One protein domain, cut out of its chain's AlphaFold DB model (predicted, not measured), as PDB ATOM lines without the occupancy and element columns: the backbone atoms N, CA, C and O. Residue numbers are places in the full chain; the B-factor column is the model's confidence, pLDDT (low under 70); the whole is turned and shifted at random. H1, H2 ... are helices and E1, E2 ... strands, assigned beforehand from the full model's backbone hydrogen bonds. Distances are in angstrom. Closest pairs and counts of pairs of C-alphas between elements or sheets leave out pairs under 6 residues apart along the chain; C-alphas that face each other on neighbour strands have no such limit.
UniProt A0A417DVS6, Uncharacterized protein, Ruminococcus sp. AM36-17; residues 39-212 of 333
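What this domain is: This is residues 39 to 212 of the 333 residues of an uncharacterized protein of Ruminococcus sp. AM36-17 (UniProt A0A417DVS6). Two strongly twisted antiparallel sheets, E3 to E6 and E7 to E11, make a sandwich only partly face to face, with H1 packed on the first sheet at one end of the longest axis and H2 on the second at the other end. A long stretch, residues 189 to 203, runs back from H2 past the edge strands E7 and E3 to H3, near H1. The printed part has 174 residues with three named helices and eleven named strands, in the order H1, E1 to E11, H2, H3; the class is mixed, helices and strands. It is compact, with a radius of gyration of the C-alphas of 16.8 A and spans of 48 by 34 by 25 A.

Where its parts are: H1, residues 39 to 49, begins with C-alpha 39 at (124.610, 267.294, 278.527) and is 15.3 A long. E1 is residues 53 to 56 and E2 59 to 61. E3, 66 to 71, E4, 80 to 85, E5, 92 to 100, and E6, 103 to 111, form a meander, each strand the antiparallel neighbour of the one before. E7, 114 to 120, begins at C-alpha (123.254, 276.865, 305.970) and opens a second meander with E8, 125 to 133, E9, 137 to 146, 29.3 A long, E10, 149 to 158, 27.0 A long, and E11, 165 to 169. E10 bends by 53 degrees at residue 154. H2, 177 to 188, is 16.2 A long; H3, 204 to 210, ends at C-alpha (133.181, 270.417, 284.832).

How they stand to each other: H1 is on the sheet E3 E4 E5 E6 at a height of 8.0 A, and the C-alphas of Ala 41 and Tyr 99 in E5 are its closest pair with that strand, 5.5 A. E1 and E2 are a hairpin, with N 55 and O 59 at 2.8 A. In the first sheet N 67 of E3 and O 84 of E4 are within hydrogen-bond range at 2.8 A, and N 96 of E5 and O 108 of E6 are within hydrogen-bond range at 2.8 A. Between the sheets, the closest C-alphas of E6 and E10 are those of Ile 107 and Lys 149, 6.2 A. In the second sheet N 128 and O 141 of E8 and E9 are 2.8 A apart. H2 is on it at a height of 8.8 A, slantwise to the strands at 37 degrees to E9 on the local plane. H1 and H3 only just touch, with 3 pairs of C-alphas within 8 A, the closest Ala 46 and Arg 207 at 5.8 A. In H1, H2 and H3 every O i to N i+4 pair is within hydrogen-bond range.

The domain as a whole: The two C-alphas farthest apart, those of Ser 176 and Ala 205, are 49.4 A apart. The printed part has no cut. The link from H2 to H3 is long, 15 residues. The mean pLDDT of the printed part is 93.6, and no printed residue is under 70.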
ATOM      1  N   SER A  39     123.812 266.387 279.362       86.00
ATOM      2  CA  SER A  39     124.610 267.294 278.527       86.00
ATOM      3  C   SER A  39     123.897 268.631 278.295       86.00
ATOM      4  O   SER A  39     124.517 269.690 278.405       86.00
ATOM      5  N   THR A  40     122.594 268.603 278.005       89.12
ATOM      6  CA  THR A  40     121.780 269.811 277.808       89.12
ATOM      7  C   THR A  40     121.753 270.660 279.076       89.12
ATOM      8  O   THR A  40     122.059 271.852 279.016       89.12
ATOM      9  N   ALA A  41     121.475 270.042 280.229       91.62
ATOM     10  CA  ALA A  41     121.455 270.731 281.516       91.62
ATOM     11  C   ALA A  41     122.811 271.381 281.828       91.62
ATOM     12  O   ALA A  41     122.881 272.577 282.114       91.62
ATOM     13  N   LYS A  42     123.918 270.639 281.683       93.38
ATOM     14  CA  LYS A  42     125.246 271.182 281.992       93.38
ATOM     15  C   LYS A  42     125.686 272.307 281.046       93.38
ATOM     16  O   LYS A  42     126.284 273.277 281.511       93.38
ATOM     17  N   LYS A  43     125.346 272.241 279.751       91.31
ATOM     18  CA  LYS A  43     125.560 273.359 278.808       91.31
ATOM     19  C   LYS A  43     124.778 274.603 279.230       91.31
ATOM     20  O   LYS A  43     125.326 275.705 279.219       91.31
ATOM     21  N   ALA A  44     123.525 274.430 279.651       93.62
ATOM     22  CA  ALA A  44     122.713 275.529 280.162       93.62
ATOM     23  C   ALA A  44     123.321 276.133 281.442       93.62
ATOM     24  O   ALA A  44     123.396 277.355 281.562       93.62
ATOM     25  N   TYR A  45     123.841 275.307 282.354       97.00
ATOM     26  CA  TYR A  45     124.556 275.781 283.543       97.00
ATOM     27  C   TYR A  45     125.835 276.549 283.201       97.00
ATOM     28  O   TYR A  45     126.110 277.579 283.815       97.00
ATOM     29  N   ALA A  46     126.609 276.094 282.211       94.94
ATOM     30  CA  ALA A  46     127.814 276.794 281.771       94.94
ATOM     31  C   ALA A  46     127.491 278.191 281.211       94.94
ATOM     32  O   ALA A  46     128.193 279.154 281.527       94.94
ATOM     33  N   ALA A  47     126.415 278.306 280.425       93.88
ATOM     34  CA  ALA A  47     125.925 279.580 279.902       93.88
ATOM     35  C   ALA A  47     125.323 280.481 280.995       93.88
ATOM     36  O   ALA A  47     125.459 281.701 280.936       93.88
ATOM     37  N   PHE A  48     124.673 279.894 282.000       96.38
ATOM     38  CA  PHE A  48     124.152 280.616 283.158       96.38
ATOM     39  C   PHE A  48     125.285 281.214 284.005       96.38
ATOM     40  O   PHE A  48     125.267 282.400 284.317       96.38
ATOM     41  N   LEU A  49     126.316 280.419 284.306       97.25
ATOM     42  CA  LEU A  49     127.451 280.829 285.141       97.25
ATOM     43  C   LEU A  49     128.485 281.709 284.424       97.25
ATOM     44  O   LEU A  49     129.401 282.212 285.078       97.25
ATOM     45  N   SER A  50     128.390 281.896 283.104       95.44
ATOM     46  CA  SER A  50     129.266 282.824 282.373       95.44
ATOM     47  C   SER A  50     128.846 284.289 282.517       95.44
ATOM     48  O   SER A  50     129.610 285.175 282.142       95.44
ATOM     49  N   LYS A  51     127.660 284.546 283.078       95.00
ATOM     50  CA  LYS A  51     127.079 285.875 283.275       95.00
ATOM     51  C   LYS A  51     126.883 286.157 284.762       95.00
ATOM     52  O   LYS A  51     126.920 285.246 285.588       95.00
ATOM     53  N   SER A  52     126.663 287.424 285.105       94.69
ATOM     54  CA  SER A  52     126.238 287.785 286.456       94.69
ATOM     55  C   SER A  52     124.903 287.118 286.778       94.69
ATOM     56  O   SER A  52     123.958 287.193 285.993       94.69
ATOM     57  N   VAL A  53     124.833 286.466 287.934       94.44
ATOM     58  CA  VAL A  53     123.644 285.735 288.376       94.44
ATOM     59  C   VAL A  53     122.816 286.640 289.274       94.44
ATOM     60  O   VAL A  53     123.350 287.183 290.242       94.44
ATOM     61  N   ASN A  54     121.521 286.780 288.973       91.88
ATOM     62  CA  ASN A  54     120.575 287.378 289.912       91.88
ATOM     63  C   ASN A  54     120.514 286.486 291.152       91.88
ATOM     64  O   ASN A  54     120.061 285.342 291.082       91.88
ATOM     65  N   TRP A  55     121.034 287.001 292.255       91.50
ATOM     66  CA  TRP A  55     121.074 286.287 293.510       91.50
ATOM     67  C   TRP A  55     119.768 286.524 294.249       91.50
ATOM     68  O   TRP A  55     118.967 285.601 294.313       91.50
ATOM     69  N   ASP A  56     119.493 287.747 294.701       86.38
ATOM     70  CA  ASP A  56     118.302 288.076 295.498       86.38
ATOM     71  C   ASP A  56     117.583 289.316 294.960       86.38
ATOM     72  O   ASP A  56     117.596 290.384 295.570       86.38
ATOM     73  N   GLY A  57     116.979 289.192 293.778       81.62
ATOM     74  CA  GLY A  57     116.186 290.253 293.157       81.62
ATOM     75  C   GLY A  57     117.058 291.375 292.596       81.62
ATOM     76  O   GLY A  57     117.390 291.362 291.412       81.62
ATOM     77  N   SER A  58     117.426 292.345 293.436       80.75
ATOM     78  CA  SER A  58     118.261 293.498 293.058       80.75
ATOM     79  C   SER A  58     119.760 293.183 293.038       80.75
ATOM     80  O   SER A  58     120.537 293.894 292.404       80.75
ATOM     81  N   THR A  59     120.185 292.112 293.710       87.81
ATOM     82  CA  THR A  59     121.606 291.771 293.839       87.81
ATOM     83  C   THR A  59     122.060 290.846 292.718       87.81
ATOM     84  O   THR A  59     121.574 289.723 292.605       87.81
ATOM     85  N   TYR A  60     123.059 291.278 291.946       92.69
ATOM     86  CA  TYR A  60     123.717 290.460 290.928       92.69
ATOM     87  C   TYR A  60     125.146 290.116 291.348       92.69
ATOM     88  O   TYR A  60     125.947 290.995 291.667       92.69
ATOM     89  N   ILE A  61     125.487 288.829 291.312       94.25
ATOM     90  CA  ILE A  61     126.825 288.349 291.661       94.25
ATOM     91  C   ILE A  61     127.589 288.022 290.383       94.25
ATOM     92  O   ILE A  61     127.180 287.171 289.592       94.25
ATOM     93  N   ALA A  62     128.712 288.714 290.183       95.38
ATOM     94  CA  ALA A  62     129.588 288.495 289.037       95.38
ATOM     95  C   ALA A  62     130.174 287.067 289.036       95.38
ATOM     96  O   ALA A  62     130.457 286.538 290.117       95.38
ATOM     97  N   PRO A  63     130.450 286.473 287.856       96.06
ATOM     98  CA  PRO A  63     130.970 285.111 287.740       96.06
ATOM     99  C   PRO A  63     132.169 284.816 288.642       96.06
ATOM    100  O   PRO A  63     132.186 283.793 289.318       96.06
ATOM    101  N   SER A  64     133.137 285.736 288.712       95.75
ATOM    102  CA  SER A  64     134.362 285.587 289.507       95.75
ATOM    103  C   SER A  64     134.115 285.439 291.010       95.75
ATOM    104  O   SER A  64     134.977 284.912 291.708       95.75
ATOM    105  N   ASN A  65     132.944 285.848 291.506       96.75
ATOM    106  CA  ASN A  65     132.545 285.758 292.909       96.75
ATOM    107  C   ASN A  65     131.736 284.497 293.229       96.75
ATOM    108  O   ASN A  65     131.250 284.365 294.348       96.75
ATOM    109  N   LEU A  66     131.596 283.568 292.284       97.94
ATOM    110  CA  LEU A  66     130.851 282.329 292.480       97.94
ATOM    111  C   LEU A  66     131.789 281.123 292.565       97.94
ATOM    112  O   LEU A  66     132.844 281.076 291.925       97.94
ATOM    113  N   LYS A  67     131.366 280.117 293.329       98.38
ATOM    114  CA  LYS A  67     131.840 278.736 293.227       98.38
ATOM    115  C   LYS A  67     130.673 277.829 292.853       98.38
ATOM    116  O   LYS A  67     129.527 278.154 293.157       98.38
ATOM    117  N   PHE A  68     130.948 276.701 292.211       98.50
ATOM    118  CA  PHE A  68     129.903 275.774 291.785       98.50
ATOM    119  C   PHE A  68     130.325 274.306 291.897       98.50
ATOM    120  O   PHE A  68     131.508 273.978 291.830       98.50
ATOM    121  N   GLY A  69     129.340 273.424 292.023       98.00
ATOM    122  CA  GLY A  69     129.483 271.974 292.001       98.00
ATOM    123  C   GLY A  69     128.246 271.331 291.378       98.00
ATOM    124  O   GLY A  69     127.212 271.980 291.218       98.00
ATOM    125  N   LEU A  70     128.357 270.058 291.007       96.81
ATOM    126  CA  LEU A  70     127.251 269.280 290.451       96.81
ATOM    127  C   LEU A  70     126.903 268.126 291.376       96.81
ATOM    128  O   LEU A  70     127.799 267.437 291.867       96.81
ATOM    129  N   THR A  71     125.615 267.871 291.555       95.25
ATOM    130  CA  THR A  71     125.141 266.667 292.232       95.25
ATOM    131  C   THR A  71     123.826 266.207 291.631       95.25
ATOM    132  O   THR A  71     122.930 267.008 291.431       95.25
ATOM    133  N   ASP A  72     123.712 264.913 291.361       93.12
ATOM    134  CA  ASP A  72     122.435 264.270 291.050       93.12
ATOM    135  C   ASP A  72     121.707 263.953 292.369       93.12
ATOM    136  O   ASP A  72     122.246 263.210 293.203       93.12
ATOM    137  N   ILE A  73     120.557 264.587 292.610       93.94
ATOM    138  CA  ILE A  73     119.843 264.512 293.895       93.94
ATOM    139  C   ILE A  73     118.771 263.416 293.897       93.94
ATOM    140  O   ILE A  73     118.375 262.973 294.973       93.94
ATOM    141  N   ASN A  74     118.283 262.991 292.731       90.50
ATOM    142  CA  ASN A  74     117.155 262.065 292.555       90.50
ATOM    143  C   ASN A  74     117.483 260.843 291.677       90.50
ATOM    144  O   ASN A  74     116.582 260.063 291.375       90.50
ATOM    145  N   ASN A  75     118.756 260.650 291.331       90.44
ATOM    146  CA  ASN A  75     119.282 259.541 290.538       90.44
ATOM    147  C   ASN A  75     118.659 259.435 289.135       90.44
ATOM    148  O   ASN A  75     118.484 258.333 288.613       90.44
ATOM    149  N   ASP A  76     118.308 260.572 288.529       86.00
ATOM    150  CA  ASP A  76     117.767 260.643 287.165       86.00
ATOM    151  C   ASP A  76     118.855 260.895 286.104       86.00
ATOM    152  O   ASP A  76     118.562 261.050 284.918       86.00
ATOM    153  N   SER A  77     120.128 260.892 286.520       88.12
ATOM    154  CA  SER A  77     121.307 261.197 285.705       88.12
ATOM    155  C   SER A  77     121.396 262.646 285.210       88.12
ATOM    156  O   SER A  77     122.346 262.980 284.493       88.12
ATOM    157  N   ILE A  78     120.479 263.531 285.603       90.38
ATOM    158  CA  ILE A  78     120.495 264.960 285.290       90.38
ATOM    159  C   ILE A  78     120.958 265.700 286.550       90.38
ATOM    160  O   ILE A  78     120.194 265.893 287.484       90.38
ATOM    161  N   PRO A  79     122.220 266.152 286.620       93.75
ATOM    162  CA  PRO A  79     122.701 266.772 287.842       93.75
ATOM    163  C   PRO A  79     122.069 268.150 288.064       93.75
ATOM    164  O   PRO A  79     121.937 268.954 287.136       93.75
ATOM    165  N   GLU A  80     121.820 268.480 289.324       96.00
ATOM    166  CA  GLU A  80     121.587 269.840 289.783       96.00
ATOM    167  C   GLU A  80     122.893 270.610 289.984       96.00
ATOM    168  O   GLU A  80     123.954 270.063 290.312       96.00
ATOM    169  N   LEU A  81     122.791 271.924 289.805       97.56
ATOM    170  CA  LEU A  81     123.871 272.878 289.982       97.56
ATOM    171  C   LEU A  81     123.798 273.500 291.378       97.56
ATOM    172  O   LEU A  81     122.887 274.267 291.689       97.56
ATOM    173  N   TYR A  82     124.799 273.215 292.203       98.19
ATOM    174  CA  TYR A  82     124.960 273.803 293.527       98.19
ATOM    175  C   TYR A  82     125.935 274.980 293.454       98.19
ATOM    176  O   TYR A  82     127.073 274.807 293.020       98.19
ATOM    177  N   VAL A  83     125.500 276.177 293.847       98.06
ATOM    178  CA  VAL A  83     126.253 277.430 293.687       98.06
ATOM    179  C   VAL A  83     126.437 278.108 295.037       98.06
ATOM    180  O   VAL A  83     125.515 278.157 295.845       98.06
ATOM    181  N   CYS A  84     127.623 278.661 295.256       96.56
ATOM    182  CA  CYS A  84     128.033 279.376 296.459       96.56
ATOM    183  C   CYS A  84     128.539 280.771 296.076       96.56
ATOM    184  O   CYS A  84     129.289 280.896 295.102       96.56
ATOM    185  N   THR A  85     128.174 281.801 296.838       94.75
ATOM    186  CA  THR A  85     128.795 283.128 296.714       94.75
ATOM    187  C   THR A  85     130.028 283.238 297.611       94.75
ATOM    188  O   THR A  85     130.023 282.825 298.765       94.75
ATOM    189  N   LYS A  86     131.106 283.823 297.077       92.94
ATOM    190  CA  LYS A  86     132.297 284.237 297.837       92.94
ATOM    191  C   LYS A  86     132.126 285.615 298.467       92.94
ATOM    192  O   LYS A  86     132.864 285.970 299.380       92.94
ATOM    193  N   LYS A  87     131.184 286.405 297.948       88.44
ATOM    194  CA  LYS A  87     130.802 287.673 298.556       88.44
ATOM    195  C   LYS A  87     129.895 287.407 299.736       88.44
ATOM    196  O   LYS A  87     129.009 286.557 299.657       88.44
ATOM    197  N   TRP A  88     130.104 288.200 300.771       81.50
ATOM    198  CA  TRP A  88     129.212 288.249 301.905       81.50
ATOM    199  C   TRP A  88     127.784 288.590 301.462       81.50
ATOM    200  O   TRP A  88     127.585 289.478 300.630       81.50
ATOM    201  N   ASN A  89     126.807 287.865 302.003       81.75
ATOM    202  CA  ASN A  89     125.392 288.051 301.719       81.75
ATOM    203  C   ASN A  89     124.589 287.957 303.027       81.75
ATOM    204  O   ASN A  89     124.926 287.190 303.929       81.75
ATOM    205  N   TYR A  90     123.534 288.761 303.137       78.00
ATOM    206  CA  TYR A  90     122.644 288.762 304.292       78.00
ATOM    207  C   TYR A  90     121.694 287.562 304.330       78.00
ATOM    208  O   TYR A  90     121.398 287.077 305.419       78.00
ATOM    209  N   ASN A  91     121.226 287.103 303.169       83.56
ATOM    210  CA  ASN A  91     120.085 286.199 303.076       83.56
ATOM    211  C   ASN A  91     120.513 284.760 302.799       83.56
ATOM    212  O   ASN A  91     120.171 283.865 303.569       83.56
ATOM    213  N   TYR A  92     121.272 284.538 301.721       88.75
ATOM    214  CA  TYR A  92     121.593 283.190 301.254       88.75
ATOM    215  C   TYR A  92     123.032 283.084 300.754       88.75
ATOM    216  O   TYR A  92     123.431 283.783 299.817       88.75
ATOM    217  N   ASP A  93     123.792 282.151 301.324       90.62
ATOM    218  CA  ASP A  93     125.178 281.881 300.917       90.62
ATOM    219  C   ASP A  93     125.248 280.870 299.761       90.62
ATOM    220  O   ASP A  93     126.169 280.899 298.936       90.62
ATOM    221  N   TYR A  94     124.251 279.984 299.676       95.94
ATOM    222  CA  TYR A  94     124.180 278.924 298.677       95.94
ATOM    223  C   TYR A  94     122.813 278.875 298.002       95.94
ATOM    224  O   TYR A  94     121.778 279.160 298.607       95.94
ATOM    225  N   LYS A  95     122.806 278.446 296.741       96.69
ATOM    226  CA  LYS A  95     121.594 278.194 295.958       96.69
ATOM    227  C   LYS A  95     121.735 276.912 295.152       96.69
ATOM    228  O   LYS A  95     122.819 276.576 294.676       96.69
ATOM    229  N   LEU A  96     120.628 276.200 295.004       97.06
ATOM    230  CA  LEU A  96     120.513 274.992 294.202       97.06
ATOM    231  C   LEU A  96     119.637 275.283 292.994       97.06
ATOM    232  O   LEU A  96     118.514 275.772 293.131       97.06
ATOM    233  N   TYR A  97     120.152 274.959 291.818       96.62
ATOM    234  CA  TYR A  97     119.472 275.155 290.552       96.62
ATOM    235  C   TYR A  97     119.266 273.817 289.852       96.62
ATOM    236  O   TYR A  97     120.152 272.966 289.875       96.62
ATOM    237  N   SER A  98     118.128 273.665 289.180       94.38
ATOM    238  CA  SER A  98     117.863 272.543 288.276       94.38
ATOM    239  C   SER A  98     117.485 273.051 286.885       94.38
ATOM    240  O   SER A  98     117.097 274.212 286.710       94.38
ATOM    241  N   TYR A  99     117.623 272.191 285.881       91.50
ATOM    242  CA  TYR A  99     117.220 272.469 284.510       91.50
ATOM    243  C   TYR A  99     115.811 271.927 284.266       91.50
ATOM    244  O   TYR A  99     115.617 270.754 283.962       91.50
ATOM    245  N   VAL A 100     114.813 272.800 284.404       85.50
ATOM    246  CA  VAL A 100     113.392 272.435 284.346       85.50
ATOM    247  C   VAL A 100     112.716 273.214 283.225       85.50
ATOM    248  O   VAL A 100     112.769 274.448 283.193       85.50
ATOM    249  N   ASN A 101     112.042 272.501 282.320       82.88
ATOM    250  CA  ASN A 101     111.319 273.065 281.172       82.88
ATOM    251  C   ASN A 101     112.201 274.002 280.329       82.88
ATOM    252  O   ASN A 101     111.847 275.152 280.064       82.88
ATOM    253  N   GLY A 102     113.401 273.537 279.978       84.44
ATOM    254  CA  GLY A 102     114.312 274.271 279.103       84.44
ATOM    255  C   GLY A 102     115.093 275.411 279.767       84.44
ATOM    256  O   GLY A 102     115.882 276.075 279.093       84.44
ATOM    257  N   LYS A 103     114.900 275.666 281.070       89.62
ATOM    258  CA  LYS A 103     115.493 276.809 281.783       89.62
ATOM    259  C   LYS A 103     116.198 276.379 283.066       89.62
ATOM    260  O   LYS A 103     115.729 275.497 283.779       89.62
ATOM    261  N   VAL A 104     117.294 277.064 283.390       94.06
ATOM    262  CA  VAL A 104     117.936 276.968 284.708       94.06
ATOM    263  C   VAL A 104     117.070 277.724 285.713       94.06
ATOM    264  O   VAL A 104     116.842 278.923 285.550       94.06
ATOM    265  N   LYS A 105     116.561 277.031 286.731       93.69
ATOM    266  CA  LYS A 105     115.699 277.601 287.774       93.69
ATOM    267  C   LYS A 105     116.301 277.351 289.143       93.69
ATOM    268  O   LYS A 105     116.737 276.238 289.418       93.69
ATOM    269  N   CYS A 106     116.287 278.367 290.003       95.00
ATOM    270  CA  CYS A 106     116.572 278.170 291.420       95.00
ATOM    271  C   CYS A 106     115.439 277.328 292.019       95.00
ATOM    272  O   CYS A 106     114.277 277.728 291.944       95.00
ATOM    273  N   ILE A 107     115.773 276.163 292.568       94.88
ATOM    274  CA  ILE A 107     114.817 275.258 293.218       94.88
ATOM    275  C   ILE A 107     114.909 275.323 294.744       94.88
ATOM    276  O   ILE A 107     113.979 274.892 295.427       94.88
ATOM    277  N   TYR A 108     116.013 275.852 295.283       96.25
ATOM    278  CA  TYR A 108     116.192 276.045 296.718       96.25
ATOM    279  C   TYR A 108     117.277 277.087 297.017       96.25
ATOM    280  O   TYR A 108     118.362 277.039 296.433       96.25
ATOM    281  N   SER A 109     117.006 277.989 297.959       95.38
ATOM    282  CA  SER A 109     117.999 278.902 298.537       95.38
ATOM    283  C   SER A 109     118.297 278.446 299.963       95.38
ATOM    284  O   SER A 109     117.372 278.149 300.714       95.38
ATOM    285  N   PHE A 110     119.574 278.360 300.321       94.88
ATOM    286  CA  PHE A 110     120.002 277.984 301.664       94.88
ATOM    287  C   PHE A 110     120.198 279.252 302.471       94.88
ATOM    288  O   PHE A 110     120.980 280.109 302.051       94.88
ATOM    289  N   ASP A 111     119.499 279.357 303.601       90.31
ATOM    290  CA  ASP A 111     119.641 280.479 304.525       90.31
ATOM    291  C   ASP A 111     121.113 280.722 304.879       90.31
ATOM    292  O   ASP A 111     121.973 279.839 304.793       90.31
ATOM    293  N   ARG A 112     121.428 281.940 305.293       86.94
ATOM    294  CA  ARG A 112     122.769 282.282 305.757       86.94
ATOM    295  C   ARG A 112     123.248 281.298 306.831       86.94
ATOM    296  O   ARG A 112     122.491 280.970 307.742       86.94
ATOM    297  N   TYR A 113     124.505 280.856 306.735       88.06
ATOM    298  CA  TYR A 113     125.123 279.801 307.569       88.06
ATOM    299  C   TYR A 113     124.661 278.366 307.297       88.06
ATOM    300  O   TYR A 113     125.189 277.425 307.901       88.06
ATOM    301  N   TYR A 114     123.715 278.176 306.382       94.31
ATOM    302  CA  TYR A 114     123.254 276.865 305.970       94.31
ATOM    303  C   TYR A 114     123.927 276.421 304.673       94.31
ATOM    304  O   TYR A 114     124.264 277.220 303.801       94.31
ATOM    305  N   LYS A 115     124.136 275.112 304.537       95.62
ATOM    306  CA  LYS A 115     124.713 274.494 303.340       95.62
ATOM    307  C   LYS A 115     124.208 273.072 303.153       95.62
ATOM    308  O   LYS A 115     123.717 272.433 304.082       95.62
ATOM    309  N   MET A 116     124.375 272.547 301.946       97.06
ATOM    310  CA  MET A 116     124.107 271.143 301.665       97.06
ATOM    311  C   MET A 116     125.024 270.237 302.503       97.06
ATOM    312  O   MET A 116     126.233 270.457 302.579       97.06
ATOM    313  N   GLY A 117     124.432 269.222 303.127       96.25
ATOM    314  CA  GLY A 117     125.116 268.187 303.894       96.25
ATOM    315  C   GLY A 117     125.083 266.841 303.176       96.25
ATOM    316  O   GLY A 117     125.878 266.588 302.275       96.25
ATOM    317  N   GLN A 118     124.182 265.961 303.613       96.19
ATOM    318  CA  GLN A 118     124.014 264.610 303.068       96.19
ATOM    319  C   GLN A 118     123.034 264.596 301.891       96.19
ATOM    320  O   GLN A 118     122.093 265.389 301.857       96.19
ATOM    321  N   ILE A 119     123.229 263.664 300.958       97.44
ATOM    322  CA  ILE A 119     122.374 263.460 299.786       97.44
ATOM    323  C   ILE A 119     122.081 261.965 299.638       97.44
ATOM    324  O   ILE A 119     122.990 261.175 299.397       97.44
ATOM    325  N   TYR A 120     120.809 261.600 299.742       96.69
ATOM    326  CA  TYR A 120     120.260 260.260 299.550       96.69
ATOM    327  C   TYR A 120     119.628 260.198 298.152       96.69
ATOM    328  O   TYR A 120     118.414 260.358 297.988       96.69
ATOM    329  N   ALA A 121     120.474 260.034 297.130       93.81
ATOM    330  CA  ALA A 121     120.084 260.230 295.730       93.81
ATOM    331  C   ALA A 121     118.943 259.299 295.285       93.81
ATOM    332  O   ALA A 121     117.974 259.746 294.683       93.81
ATOM    333  N   SER A 122     118.990 258.025 295.688       93.06
ATOM    334  CA  SER A 122     117.951 257.027 295.383       93.06
ATOM    335  C   SER A 122     116.571 257.351 295.972       93.06
ATOM    336  O   SER A 122     115.583 256.698 295.638       93.06
ATOM    337  N   LYS A 123     116.485 258.343 296.866       95.00
ATOM    338  CA  LYS A 123     115.243 258.792 297.504       95.00
ATOM    339  C   LYS A 123     114.839 260.210 297.107       95.00
ATOM    340  O   LYS A 123     113.767 260.658 297.523       95.00
ATOM    341  N   GLY A 124     115.658 260.921 296.325       95.44
ATOM    342  CA  GLY A 124     115.406 262.327 296.016       95.44
ATOM    343  C   GLY A 124     115.553 263.230 297.239       95.44
ATOM    344  O   GLY A 124     114.813 264.202 297.365       95.44
ATOM    345  N   VAL A 125     116.404 262.877 298.206       97.12
ATOM    346  CA  VAL A 125     116.465 263.560 299.509       97.12
ATOM    347  C   VAL A 125     117.839 264.167 299.727       97.12
ATOM    348  O   VAL A 125     118.858 263.521 299.512       97.12
ATOM    349  N   PHE A 126     117.874 265.400 300.215       97.75
ATOM    350  CA  PHE A 126     119.101 266.051 300.655       97.75
ATOM    351  C   PHE A 126     118.877 266.785 301.972       97.75
ATOM    352  O   PHE A 126     117.748 267.104 302.349       97.75
ATOM    353  N   VAL A 127     119.965 267.023 302.691       97.88
ATOM    354  CA  VAL A 127     119.933 267.644 304.011       97.88
ATOM    355  C   VAL A 127     120.504 269.046 303.912       97.88
ATOM    356  O   VAL A 127     121.642 269.236 303.483       97.88
ATOM    357  N   ASN A 128     119.704 270.018 304.322       97.12
ATOM    358  CA  ASN A 128     120.159 271.363 304.601       97.12
ATOM    359  C   ASN A 128     120.702 271.413 306.041       97.12
ATOM    360  O   ASN A 128     120.010 271.010 306.977       97.12
ATOM    361  N   VAL A 129     121.948 271.852 306.214       97.06
ATOM    362  CA  VAL A 129     122.660 271.824 307.493       97.06
ATOM    363  C   VAL A 129     123.104 273.227 307.880       97.06
ATOM    364  O   VAL A 129     123.887 273.844 307.160       97.06
ATOM    365  N   GLY A 130     122.660 273.685 309.048       94.81
ATOM    366  CA  GLY A 130     123.165 274.883 309.714       94.81
ATOM    367  C   GLY A 130     124.103 274.491 310.851       94.81
ATOM    368  O   GLY A 130     123.695 273.787 311.775       94.81
ATOM    369  N   THR A 131     125.360 274.928 310.796       87.56
ATOM    370  CA  THR A 131     126.364 274.680 311.849       87.56
ATOM    371  C   THR A 131     126.950 275.987 312.350       87.56
ATOM    372  O   THR A 131     127.166 276.889 311.545       87.56
ATOM    373  N   GLY A 132     127.273 276.068 313.643       82.19
ATOM    374  CA  GLY A 132     127.838 277.293 314.220       82.19
ATOM    375  C   GLY A 132     126.825 278.438 314.258       82.19
ATOM    376  O   GLY A 132     127.199 279.600 314.142       82.19
ATOM    377  N   LEU A 133     125.536 278.102 314.385       88.44
ATOM    378  CA  LEU A 133     124.477 279.085 314.584       88.44
ATOM    379  C   LEU A 133     124.601 279.695 315.989       88.44
ATOM    380  O   LEU A 133     125.439 279.279 316.793       88.44
ATOM    381  N   LYS A 134     123.742 280.670 316.310       87.88
ATOM    382  CA  LYS A 134     123.730 281.354 317.613       87.88
ATOM    383  C   LYS A 134     123.869 280.354 318.776       87.88
ATOM    384  O   LYS A 134     123.168 279.337 318.814       87.88
ATOM    385  N   TYR A 135     124.789 280.645 319.698       91.81
ATOM    386  CA  TYR A 135     125.140 279.798 320.849       91.81
ATOM    387  C   TYR A 135     125.693 278.403 320.500       91.81
ATOM    388  O   TYR A 135     125.631 277.504 321.325       91.81
ATOM    389  N   GLY A 136     126.206 278.185 319.285       92.00
ATOM    390  CA  GLY A 136     126.678 276.865 318.845       92.00
ATOM    391  C   GLY A 136     125.551 275.910 318.437       92.00
ATOM    392  O   GLY A 136     125.761 274.702 318.354       92.00
ATOM    393  N   SER A 137     124.348 276.434 318.178       94.94
ATOM    394  CA  SER A 137     123.207 275.620 317.748       94.94
ATOM    395  C   SER A 137     123.469 274.960 316.388       94.94
ATOM    396  O   SER A 137     124.203 275.489 315.544       94.94
ATOM    397  N   THR A 138     122.848 273.801 316.160       96.44
ATOM    398  CA  THR A 138     122.933 273.090 314.876       96.44
ATOM    399  C   THR A 138     121.562 272.645 314.396       96.44
ATOM    400  O   THR A 138     120.706 272.258 315.190       96.44
ATOM    401  N   VAL A 139     121.351 272.694 313.083       96.94
ATOM    402  CA  VAL A 139     120.086 272.323 312.444       96.94
ATOM    403  C   VAL A 139     120.351 271.360 311.301       96.94
ATOM    404  O   VAL A 139     121.270 271.558 310.511       96.94
ATOM    405  N   TYR A 140     119.526 270.319 311.216       97.75
ATOM    406  CA  TYR A 140     119.494 269.362 310.115       97.75
ATOM    407  C   TYR A 140     118.072 269.294 309.573       97.75
ATOM    408  O   TYR A 140     117.195 268.719 310.218       97.75
ATOM    409  N   THR A 141     117.850 269.847 308.386       98.12
ATOM    410  CA  THR A 141     116.546 269.885 307.720       98.12
ATOM    411  C   THR A 141     116.557 268.934 306.529       98.12
ATOM    412  O   THR A 141     117.320 269.109 305.581       98.12
ATOM    413  N   TYR A 142     115.698 267.920 306.562       98.06
ATOM    414  CA  TYR A 142     115.557 266.931 305.499       98.06
ATOM    415  C   TYR A 142     114.562 267.435 304.456       98.06
ATOM    416  O   TYR A 142     113.389 267.693 304.757       98.06
ATOM    417  N   LEU A 143     115.043 267.556 303.223       98.19
ATOM    418  CA  LEU A 143     114.327 268.106 302.082       98.19
ATOM    419  C   LEU A 143     114.156 267.023 301.019       98.19
ATOM    420  O   LEU A 143     115.095 266.287 300.723       98.19
ATOM    421  N   LYS A 144     112.960 266.934 300.433       97.12
ATOM    422  CA  LYS A 144     112.672 266.042 299.306       97.12
ATOM    423  C   LYS A 144     112.504 266.849 298.028       97.12
ATOM    424  O   LYS A 144     111.654 267.743 297.984       97.12
ATOM    425  N   TYR A 145     113.285 266.499 297.016       94.50
ATOM    426  CA  TYR A 145     113.177 266.985 295.651       94.50
ATOM    427  C   TYR A 145     112.324 266.025 294.818       94.50
ATOM    428  O   TYR A 145     112.556 264.818 294.802       94.50
ATOM    429  N   SER A 146     111.293 266.556 294.166       87.25
ATOM    430  CA  SER A 146     110.410 265.794 293.283       87.25
ATOM    431  C   SER A 146     109.728 266.739 292.304       87.25
ATOM    432  O   SER A 146     109.180 267.761 292.716       87.25
ATOM    433  N   GLY A 147     109.737 266.400 291.012       78.12
ATOM    434  CA  GLY A 147     109.031 267.169 289.981       78.12
ATOM    435  C   GLY A 147     109.439 268.646 289.919       78.12
ATOM    436  O   GLY A 147     108.577 269.517 289.805       78.12
ATOM    437  N   GLY A 148     110.732 268.949 290.077       82.50
ATOM    438  CA  GLY A 148     111.238 270.326 290.043       82.50
ATOM    439  C   GLY A 148     110.943 271.158 291.299       82.50
ATOM    440  O   GLY A 148     111.185 272.364 291.291       82.50
ATOM    441  N   LYS A 149     110.418 270.552 292.372       88.75
ATOM    442  CA  LYS A 149     110.077 271.233 293.630       88.75
ATOM    443  C   LYS A 149     110.792 270.601 294.815       88.75
ATOM    444  O   LYS A 149     110.963 269.386 294.875       88.75
ATOM    445  N   VAL A 150     111.153 271.434 295.787       95.56
ATOM    446  CA  VAL A 150     111.749 271.017 297.058       95.56
ATOM    447  C   VAL A 150     110.729 271.201 298.182       95.56
ATOM    448  O   VAL A 150     110.048 272.220 298.247       95.56
ATOM    449  N   SER A 151     110.612 270.215 299.073       96.25
ATOM    450  CA  SER A 151     109.706 270.266 300.229       96.25
ATOM    451  C   SER A 151     110.386 269.797 301.515       96.25
ATOM    452  O   SER A 151     111.067 268.771 301.518       96.25
ATOM    453  N   LYS A 152     110.172 270.522 302.621       97.50
ATOM    454  CA  LYS A 152     110.614 270.119 303.967       97.50
ATOM    455  C   LYS A 152     109.828 268.896 304.428       97.50
ATOM    456  O   LYS A 152     108.609 268.834 304.270       97.50
ATOM    457  N   LYS A 153     110.528 267.909 304.989       97.88
ATOM    458  CA  LYS A 153     109.924 266.668 305.504       97.88
ATOM    459  C   LYS A 153     110.154 266.466 306.992       97.88
ATOM    460  O   LYS A 153     109.239 266.018 307.677       97.88
ATOM    461  N   ALA A 154     111.331 266.823 307.489       98.12
ATOM    462  CA  ALA A 154     111.653 266.759 308.907       98.12
ATOM    463  C   ALA A 154     112.788 267.724 309.243       98.12
ATOM    464  O   ALA A 154     113.559 268.111 308.364       98.12
ATOM    465  N   GLU A 155     112.917 268.077 310.514       98.25
ATOM    466  CA  GLU A 155     114.040 268.861 311.009       98.25
ATOM    467  C   GLU A 155     114.414 268.466 312.430       98.25
ATOM    468  O   GLU A 155     113.550 268.166 313.253       98.25
ATOM    469  N   ARG A 156     115.715 268.477 312.702       97.94
ATOM    470  CA  ARG A 156     116.288 268.351 314.037       97.94
ATOM    471  C   ARG A 156     117.058 269.623 314.349       97.94
ATOM    472  O   ARG A 156     118.002 269.942 313.629       97.94
ATOM    473  N   LEU A 157     116.692 270.288 315.435       97.25
ATOM    474  CA  LEU A 157     117.383 271.452 315.980       97.25
ATOM    475  C   LEU A 157     118.008 271.064 317.317       97.25
ATOM    476  O   LEU A 157     117.291 270.698 318.242       97.25
ATOM    477  N   TYR A 158     119.324 271.183 317.422       97.38
ATOM    478  CA  TYR A 158     120.023 271.223 318.700       97.38
ATOM    479  C   TYR A 158     120.238 272.684 319.094       97.38
ATOM    480  O   TYR A 158     120.882 273.437 318.359       97.38
ATOM    481  N   SER A 159     119.701 273.081 320.244       95.88
ATOM    482  CA  SER A 159     119.881 274.413 320.814       95.88
ATOM    483  C   SER A 159     121.133 274.429 321.679       95.88
ATOM    484  O   SER A 159     121.156 273.829 322.749       95.88
ATOM    485  N   GLY A 160     122.156 275.170 321.261       94.31
ATOM    486  CA  GLY A 160     123.353 275.348 322.084       94.31
ATOM    487  C   GLY A 160     123.129 276.247 323.308       94.31
ATOM    488  O   GLY A 160     123.935 276.233 324.227       94.31
ATOM    489  N   TYR A 161     122.010 276.981 323.361       93.56
ATOM    490  CA  TYR A 161     121.618 277.767 324.537       93.56
ATOM    491  C   TYR A 161     121.051 276.893 325.662       93.56
ATOM    492  O   TYR A 161     121.396 277.078 326.820       93.56
ATOM    493  N   THR A 162     120.175 275.943 325.319       95.56
ATOM    494  CA  THR A 162     119.490 275.090 326.313       95.56
ATOM    495  C   THR A 162     120.101 273.697 326.452       95.56
ATOM    496  O   THR A 162     119.727 272.964 327.359       95.56
ATOM    497  N   GLY A 163     120.978 273.289 325.530       95.12
ATOM    498  CA  GLY A 163     121.486 271.917 325.425       95.12
ATOM    499  C   GLY A 163     120.459 270.903 324.901       95.12
ATOM    500  O   GLY A 163     120.768 269.720 324.775       95.12
ATOM    501  N   ASN A 164     119.241 271.340 324.567       96.50
ATOM    502  CA  ASN A 164     118.148 270.449 324.190       96.50
ATOM    503  C   ASN A 164     118.038 270.250 322.677       96.50
ATOM    504  O   ASN A 164     118.311 271.150 321.875       96.50
ATOM    505  N   THR A 165     117.571 269.061 322.290       98.00
ATOM    506  CA  THR A 165     117.233 268.738 320.900       98.00
ATOM    507  C   THR A 165     115.723 268.689 320.707       98.00
ATOM    508  O   THR A 165     115.038 267.901 321.358       98.00
ATOM    509  N   THR A 166     115.226 269.463 319.747       98.06
ATOM    510  CA  THR A 166     113.819 269.484 319.339       98.06
ATOM    511  C   THR A 166     113.677 268.955 317.915       98.06
ATOM    512  O   THR A 166     114.544 269.164 317.062       98.06
ATOM    513  N   TYR A 167     112.567 268.267 317.652       98.50
ATOM    514  CA  TYR A 167     112.269 267.662 316.359       98.50
ATOM    515  C   TYR A 167     110.998 268.261 315.776       98.50
ATOM    516  O   TYR A 167     110.015 268.445 316.490       98.50
ATOM    517  N   PHE A 168     110.999 268.513 314.471       98.50
ATOM    518  CA  PHE A 168     109.869 269.091 313.754       98.50
ATOM    519  C   PHE A 168     109.500 268.244 312.536       98.50
ATOM    520  O   PHE A 168     110.357 267.622 311.901       98.50
ATOM    521  N   ASN A 169     108.214 268.231 312.194       97.69
ATOM    522  CA  ASN A 169     107.725 267.638 310.950       97.69
ATOM    523  C   ASN A 169     107.896 268.605 309.753       97.69
ATOM    524  O   ASN A 169     108.408 269.721 309.881       97.69
ATOM    525  N   GLY A 170     107.429 268.189 308.572       95.12
ATOM    526  CA  GLY A 170     107.496 268.985 307.341       95.12
ATOM    527  C   GLY A 170     106.732 270.314 307.373       95.12
ATOM    528  O   GLY A 170     107.059 271.205 306.597       95.12
ATOM    529  N   THR A 171     105.764 270.471 308.283       96.25
ATOM    530  CA  THR A 171     104.992 271.711 308.467       96.25
ATOM    531  C   THR A 171     105.580 272.617 309.551       96.25
ATOM    532  O   THR A 171     105.004 273.657 309.841       96.25
ATOM    533  N   GLY A 172     106.690 272.225 310.187       95.06
ATOM    534  CA  GLY A 172     107.308 272.978 311.283       95.06
ATOM    535  C   GLY A 172     106.667 272.757 312.657       95.06
ATOM    536  O   GLY A 172     107.036 273.433 313.610       95.06
ATOM    537  N   LYS A 173     105.739 271.802 312.801       97.69
ATOM    538  CA  LYS A 173     105.164 271.444 314.105       97.69
ATOM    539  C   LYS A 173     106.142 270.563 314.881       97.69
ATOM    540  O   LYS A 173     106.678 269.605 314.319       97.69
ATOM    541  N   ALA A 174     106.335 270.866 316.165       98.12
ATOM    542  CA  ALA A 174     107.142 270.047 317.064       98.12
ATOM    543  C   ALA A 174     106.538 268.640 317.222       98.12
ATOM    544  O   ALA A 174     105.319 268.477 317.327       98.12
ATOM    545  N   ILE A 175     107.393 267.619 317.220       98.50
ATOM    546  CA  ILE A 175     107.017 266.204 317.296       98.50
ATOM    547  C   ILE A 175     107.956 265.434 318.228       98.50
ATOM    548  O   ILE A 175     109.059 265.875 318.541       98.50
ATOM    549  N   SER A 176     107.531 264.238 318.637       98.38
ATOM    550  CA  SER A 176     108.377 263.332 319.418       98.38
ATOM    551  C   SER A 176     109.576 262.816 318.606       98.38
ATOM    552  O   SER A 176     109.509 262.679 317.379       98.38
ATOM    553  N   PHE A 177     110.648 262.418 319.300       98.12
ATOM    554  CA  PHE A 177     111.794 261.746 318.676       98.12
ATOM    555  C   PHE A 177     111.393 260.458 317.935       98.12
ATOM    556  O   PHE A 177     111.916 260.168 316.860       98.12
ATOM    557  N   LYS A 178     110.433 259.693 318.477       98.00
ATOM    558  CA  LYS A 178     109.909 258.474 317.839       98.00
ATOM    559  C   LYS A 178     109.246 258.798 316.498       98.00
ATOM    560  O   LYS A 178     109.565 258.169 315.494       98.00
ATOM    561  N   SER A 179     108.387 259.818 316.464       98.06
ATOM    562  CA  SER A 179     107.745 260.290 315.231       98.06
ATOM    563  C   SER A 179     108.777 260.772 314.208       98.06
ATOM    564  O   SER A 179     108.677 260.431 313.034       98.06
ATOM    565  N   TYR A 180     109.799 261.507 314.655       98.19
ATOM    566  CA  TYR A 180     110.898 261.958 313.800       98.19
ATOM    567  C   TYR A 180     111.668 260.787 313.174       98.19
ATOM    568  O   TYR A 180     111.851 260.760 311.958       98.19
ATOM    569  N   LYS A 181     112.059 259.782 313.971       96.94
ATOM    570  CA  LYS A 181     112.733 258.575 313.463       96.94
ATOM    571  C   LYS A 181     111.884 257.827 312.436       96.94
ATOM    572  O   LYS A 181     112.418 257.424 311.410       96.94
ATOM    573  N   ASN A 182     110.578 257.703 312.668       97.19
ATOM    574  CA  ASN A 182     109.671 257.069 311.708       97.19
ATOM    575  C   ASN A 182     109.608 257.843 310.382       97.19
ATOM    576  O   ASN A 182     109.641 257.233 309.316       97.19
ATOM    577  N   ILE A 183     109.571 259.182 310.427       97.25
ATOM    578  CA  ILE A 183     109.637 260.005 309.211       97.25
ATOM    579  C   ILE A 183     110.954 259.757 308.476       97.25
ATOM    580  O   ILE A 183     110.925 259.541 307.268       97.25
ATOM    581  N   LEU A 184     112.092 259.758 309.180       95.81
ATOM    582  CA  LEU A 184     113.388 259.507 308.551       95.81
ATOM    583  C   LEU A 184     113.470 258.113 307.932       95.81
ATOM    584  O   LEU A 184     113.883 258.002 306.784       95.81
ATOM    585  N   GLN A 185     113.021 257.076 308.641       95.94
ATOM    586  CA  GLN A 185     113.008 255.711 308.121       95.94
ATOM    587  C   GLN A 185     112.163 255.606 306.848       95.94
ATOM    588  O   GLN A 185     112.601 255.007 305.874       95.94
ATOM    589  N   ASN A 186     110.992 256.242 306.808       94.81
ATOM    590  CA  ASN A 186     110.149 256.257 305.610       94.81
ATOM    591  C   ASN A 186     110.757 257.092 304.474       94.81
ATOM    592  O   ASN A 186     110.562 256.796 303.297       94.81
ATOM    593  N   LEU A 187     111.476 258.162 304.819       94.69
ATOM    594  CA  LEU A 187     112.037 259.105 303.862       94.69
ATOM    595  C   LEU A 187     113.314 258.571 303.204       94.69
ATOM    596  O   LEU A 187     113.465 258.694 301.989       94.69
ATOM    597  N   THR A 188     114.226 258.003 303.992       93.81
ATOM    598  CA  THR A 188     115.533 257.531 303.520       93.81
ATOM    599  C   THR A 188     115.580 256.018 303.355       93.81
ATOM    600  O   THR A 188     116.325 255.530 302.512       93.81
ATOM    601  N   GLY A 189     114.778 255.250 304.099       87.44
ATOM    602  CA  GLY A 189     114.762 253.785 304.029       87.44
ATOM    603  C   GLY A 189     116.108 253.135 304.342       87.44
ATOM    604  O   GLY A 189     116.371 252.054 303.832       87.44
ATOM    605  N   GLY A 190     116.985 253.816 305.089       84.38
ATOM    606  CA  GLY A 190     118.364 253.369 305.313       84.38
ATOM    607  C   GLY A 190     119.273 253.464 304.082       84.38
ATOM    608  O   GLY A 190     120.349 252.881 304.091       84.38
ATOM    609  N   ALA A 191     118.859 254.179 303.027       91.38
ATOM    610  CA  ALA A 191     119.680 254.375 301.838       91.38
ATOM    611  C   ALA A 191     121.036 255.000 302.185       91.38
ATOM    612  O   ALA A 191     121.134 255.869 303.056       91.38
ATOM    613  N   GLU A 192     122.067 254.599 301.448       92.75
ATOM    614  CA  GLU A 192     123.370 255.240 301.531       92.75
ATOM    615  C   GLU A 192     123.283 256.711 301.111       92.75
ATOM    616  O   GLU A 192     122.489 257.102 300.246       92.75
ATOM    617  N   TYR A 193     124.130 257.532 301.729       94.62
ATOM    618  CA  TYR A 193     124.258 258.935 301.378       94.62
ATOM    619  C   TYR A 193     125.646 259.247 300.839       94.62
ATOM    620  O   TYR A 193     126.658 258.702 301.275       94.62
ATOM    621  N   LYS A 194     125.695 260.242 299.958       95.38
ATOM    622  CA  LYS A 194     126.925 260.954 299.603       95.38
ATOM    623  C   LYS A 194     126.974 262.312 300.298       95.38
ATOM    624  O   LYS A 194     125.950 262.855 300.718       95.38
ATOM    625  N   LYS A 195     128.180 262.861 300.440       95.75
ATOM    626  CA  LYS A 195     128.385 264.231 300.930       95.75
ATOM    627  C   LYS A 195     128.073 265.249 299.827       95.75
ATOM    628  O   LYS A 195     128.001 264.899 298.649       95.75
ATOM    629  N   ALA A 196     127.916 266.506 300.227       93.19
ATOM    630  CA  ALA A 196     127.793 267.638 299.320       93.19
ATOM    631  C   ALA A 196     128.920 267.662 298.271       93.19
ATOM    632  O   ALA A 196     130.046 267.242 298.564       93.19
ATOM    633  N   PRO A 197     128.638 268.152 297.052       95.38
ATOM    634  CA  PRO A 197     129.619 268.148 295.982       95.38
ATOM    635  C   PRO A 197     130.785 269.093 296.280       95.38
ATOM    636  O   PRO A 197     130.629 270.133 296.924       95.38
ATOM    637  N   VAL A 198     131.956 268.751 295.743       95.62
ATOM    638  CA  VAL A 198     133.119 269.643 295.751       95.62
ATOM    639  C   VAL A 198     132.797 270.895 294.936       95.62
ATOM    640  O   VAL A 198     132.262 270.809 293.827       95.62
ATOM    641  N   LEU A 199     133.138 272.056 295.494       97.44
ATOM    642  CA  LEU A 199     132.938 273.353 294.862       97.44
ATOM    643  C   LEU A 199     134.223 273.836 294.188       97.44
ATOM    644  O   LEU A 199     135.284 273.881 294.806       97.44
ATOM    645  N   TYR A 200     134.095 274.265 292.939       97.62
ATOM    646  CA  TYR A 200     135.164 274.836 292.130       97.62
ATOM    647  C   TYR A 200     134.931 276.330 291.928       97.62
ATOM    648  O   TYR A 200     133.786 276.760 291.785       97.62
ATOM    649  N   ASP A 201     135.997 277.126 291.864       98.12
ATOM    650  CA  ASP A 201     135.883 278.527 291.456       98.12
ATOM    651  C   ASP A 201     135.269 278.645 290.061       98.12
ATOM    652  O   ASP A 201     135.620 277.894 289.149       98.12
ATOM    653  N   ASN A 202     134.363 279.605 289.875       97.56
ATOM    654  CA  ASN A 202     133.686 279.827 288.603       97.56
ATOM    655  C   ASN A 202     134.575 280.570 287.586       97.56
ATOM    656  O   ASN A 202     134.321 281.708 287.188       97.56
ATOM    657  N   THR A 203     135.632 279.897 287.143       95.81
ATOM    658  CA  THR A 203     136.488 280.324 286.033       95.81
ATOM    659  C   THR A 203     136.015 279.699 284.723       95.81
ATOM    660  O   THR A 203     135.357 278.655 284.711       95.81
ATOM    661  N   THR A 204     136.382 280.299 283.590       91.88
ATOM    662  CA  THR A 204     136.116 279.710 282.266       91.88
ATOM    663  C   THR A 204     136.701 278.301 282.150       91.88
ATOM    664  O   THR A 204     136.020 277.400 281.663       91.88
ATOM    665  N   ALA A 205     137.914 278.084 282.667       91.88
ATOM    666  CA  ALA A 205     138.561 276.774 282.681       91.88
ATOM    667  C   ALA A 205     137.749 275.735 283.474       91.88
ATOM    668  O   ALA A 205     137.464 274.657 282.956       91.88
ATOM    669  N   ASN A 206     137.294 276.075 284.683       95.06
ATOM    670  CA  ASN A 206     136.503 275.155 285.503       95.06
ATOM    671  C   ASN A 206     135.123 274.884 284.895       95.06
ATOM    672  O   ASN A 206     134.693 273.731 284.878       95.06
ATOM    673  N   ARG A 207     134.439 275.896 284.334       94.44
ATOM    674  CA  ARG A 207     133.184 275.671 283.590       94.44
ATOM    675  C   ARG A 207     133.406 274.716 282.419       94.44
ATOM    676  O   ARG A 207     132.632 273.777 282.245       94.44
ATOM    677  N   ASN A 208     134.488 274.902 281.664       88.38
ATOM    678  CA  ASN A 208     134.831 274.037 280.540       88.38
ATOM    679  C   ASN A 208     135.186 272.607 280.960       88.38
ATOM    680  O   ASN A 208     134.859 271.674 280.238       88.38
ATOM    681  N   ALA A 209     135.841 272.426 282.105       89.06
ATOM    682  CA  ALA A 209     136.249 271.111 282.588       89.06
ATOM    683  C   ALA A 209     135.115 270.335 283.280       89.06
ATOM    684  O   ALA A 209     135.113 269.107 283.260       89.06
ATOM    685  N   LYS A 210     134.183 271.035 283.943       92.56
ATOM    686  CA  LYS A 210     133.181 270.417 284.832       92.56
ATOM    687  C   LYS A 210     131.754 270.431 284.280       92.56
ATOM    688  O   LYS A 210     130.981 269.533 284.605       92.56
ATOM    689  N   LEU A 211     131.391 271.442 283.487       90.25
ATOM    690  CA  LEU A 211     130.018 271.654 283.002       90.25
ATOM    691  C   LEU A 211     129.912 271.435 281.508       90.25
ATOM    692  O   LEU A 211     129.047 270.701 281.040       90.25
ATOM    693  N   ASN A 212     130.831 272.003 280.741       77.19
ATOM    694  CA  ASN A 212     130.951 271.534 279.385       77.19
ATOM    695  C   ASN A 212     131.463 270.106 279.511       77.19
ATOM    696  O   ASN A 212     132.607 269.850 279.871       77.19
TER     697      ASN A 212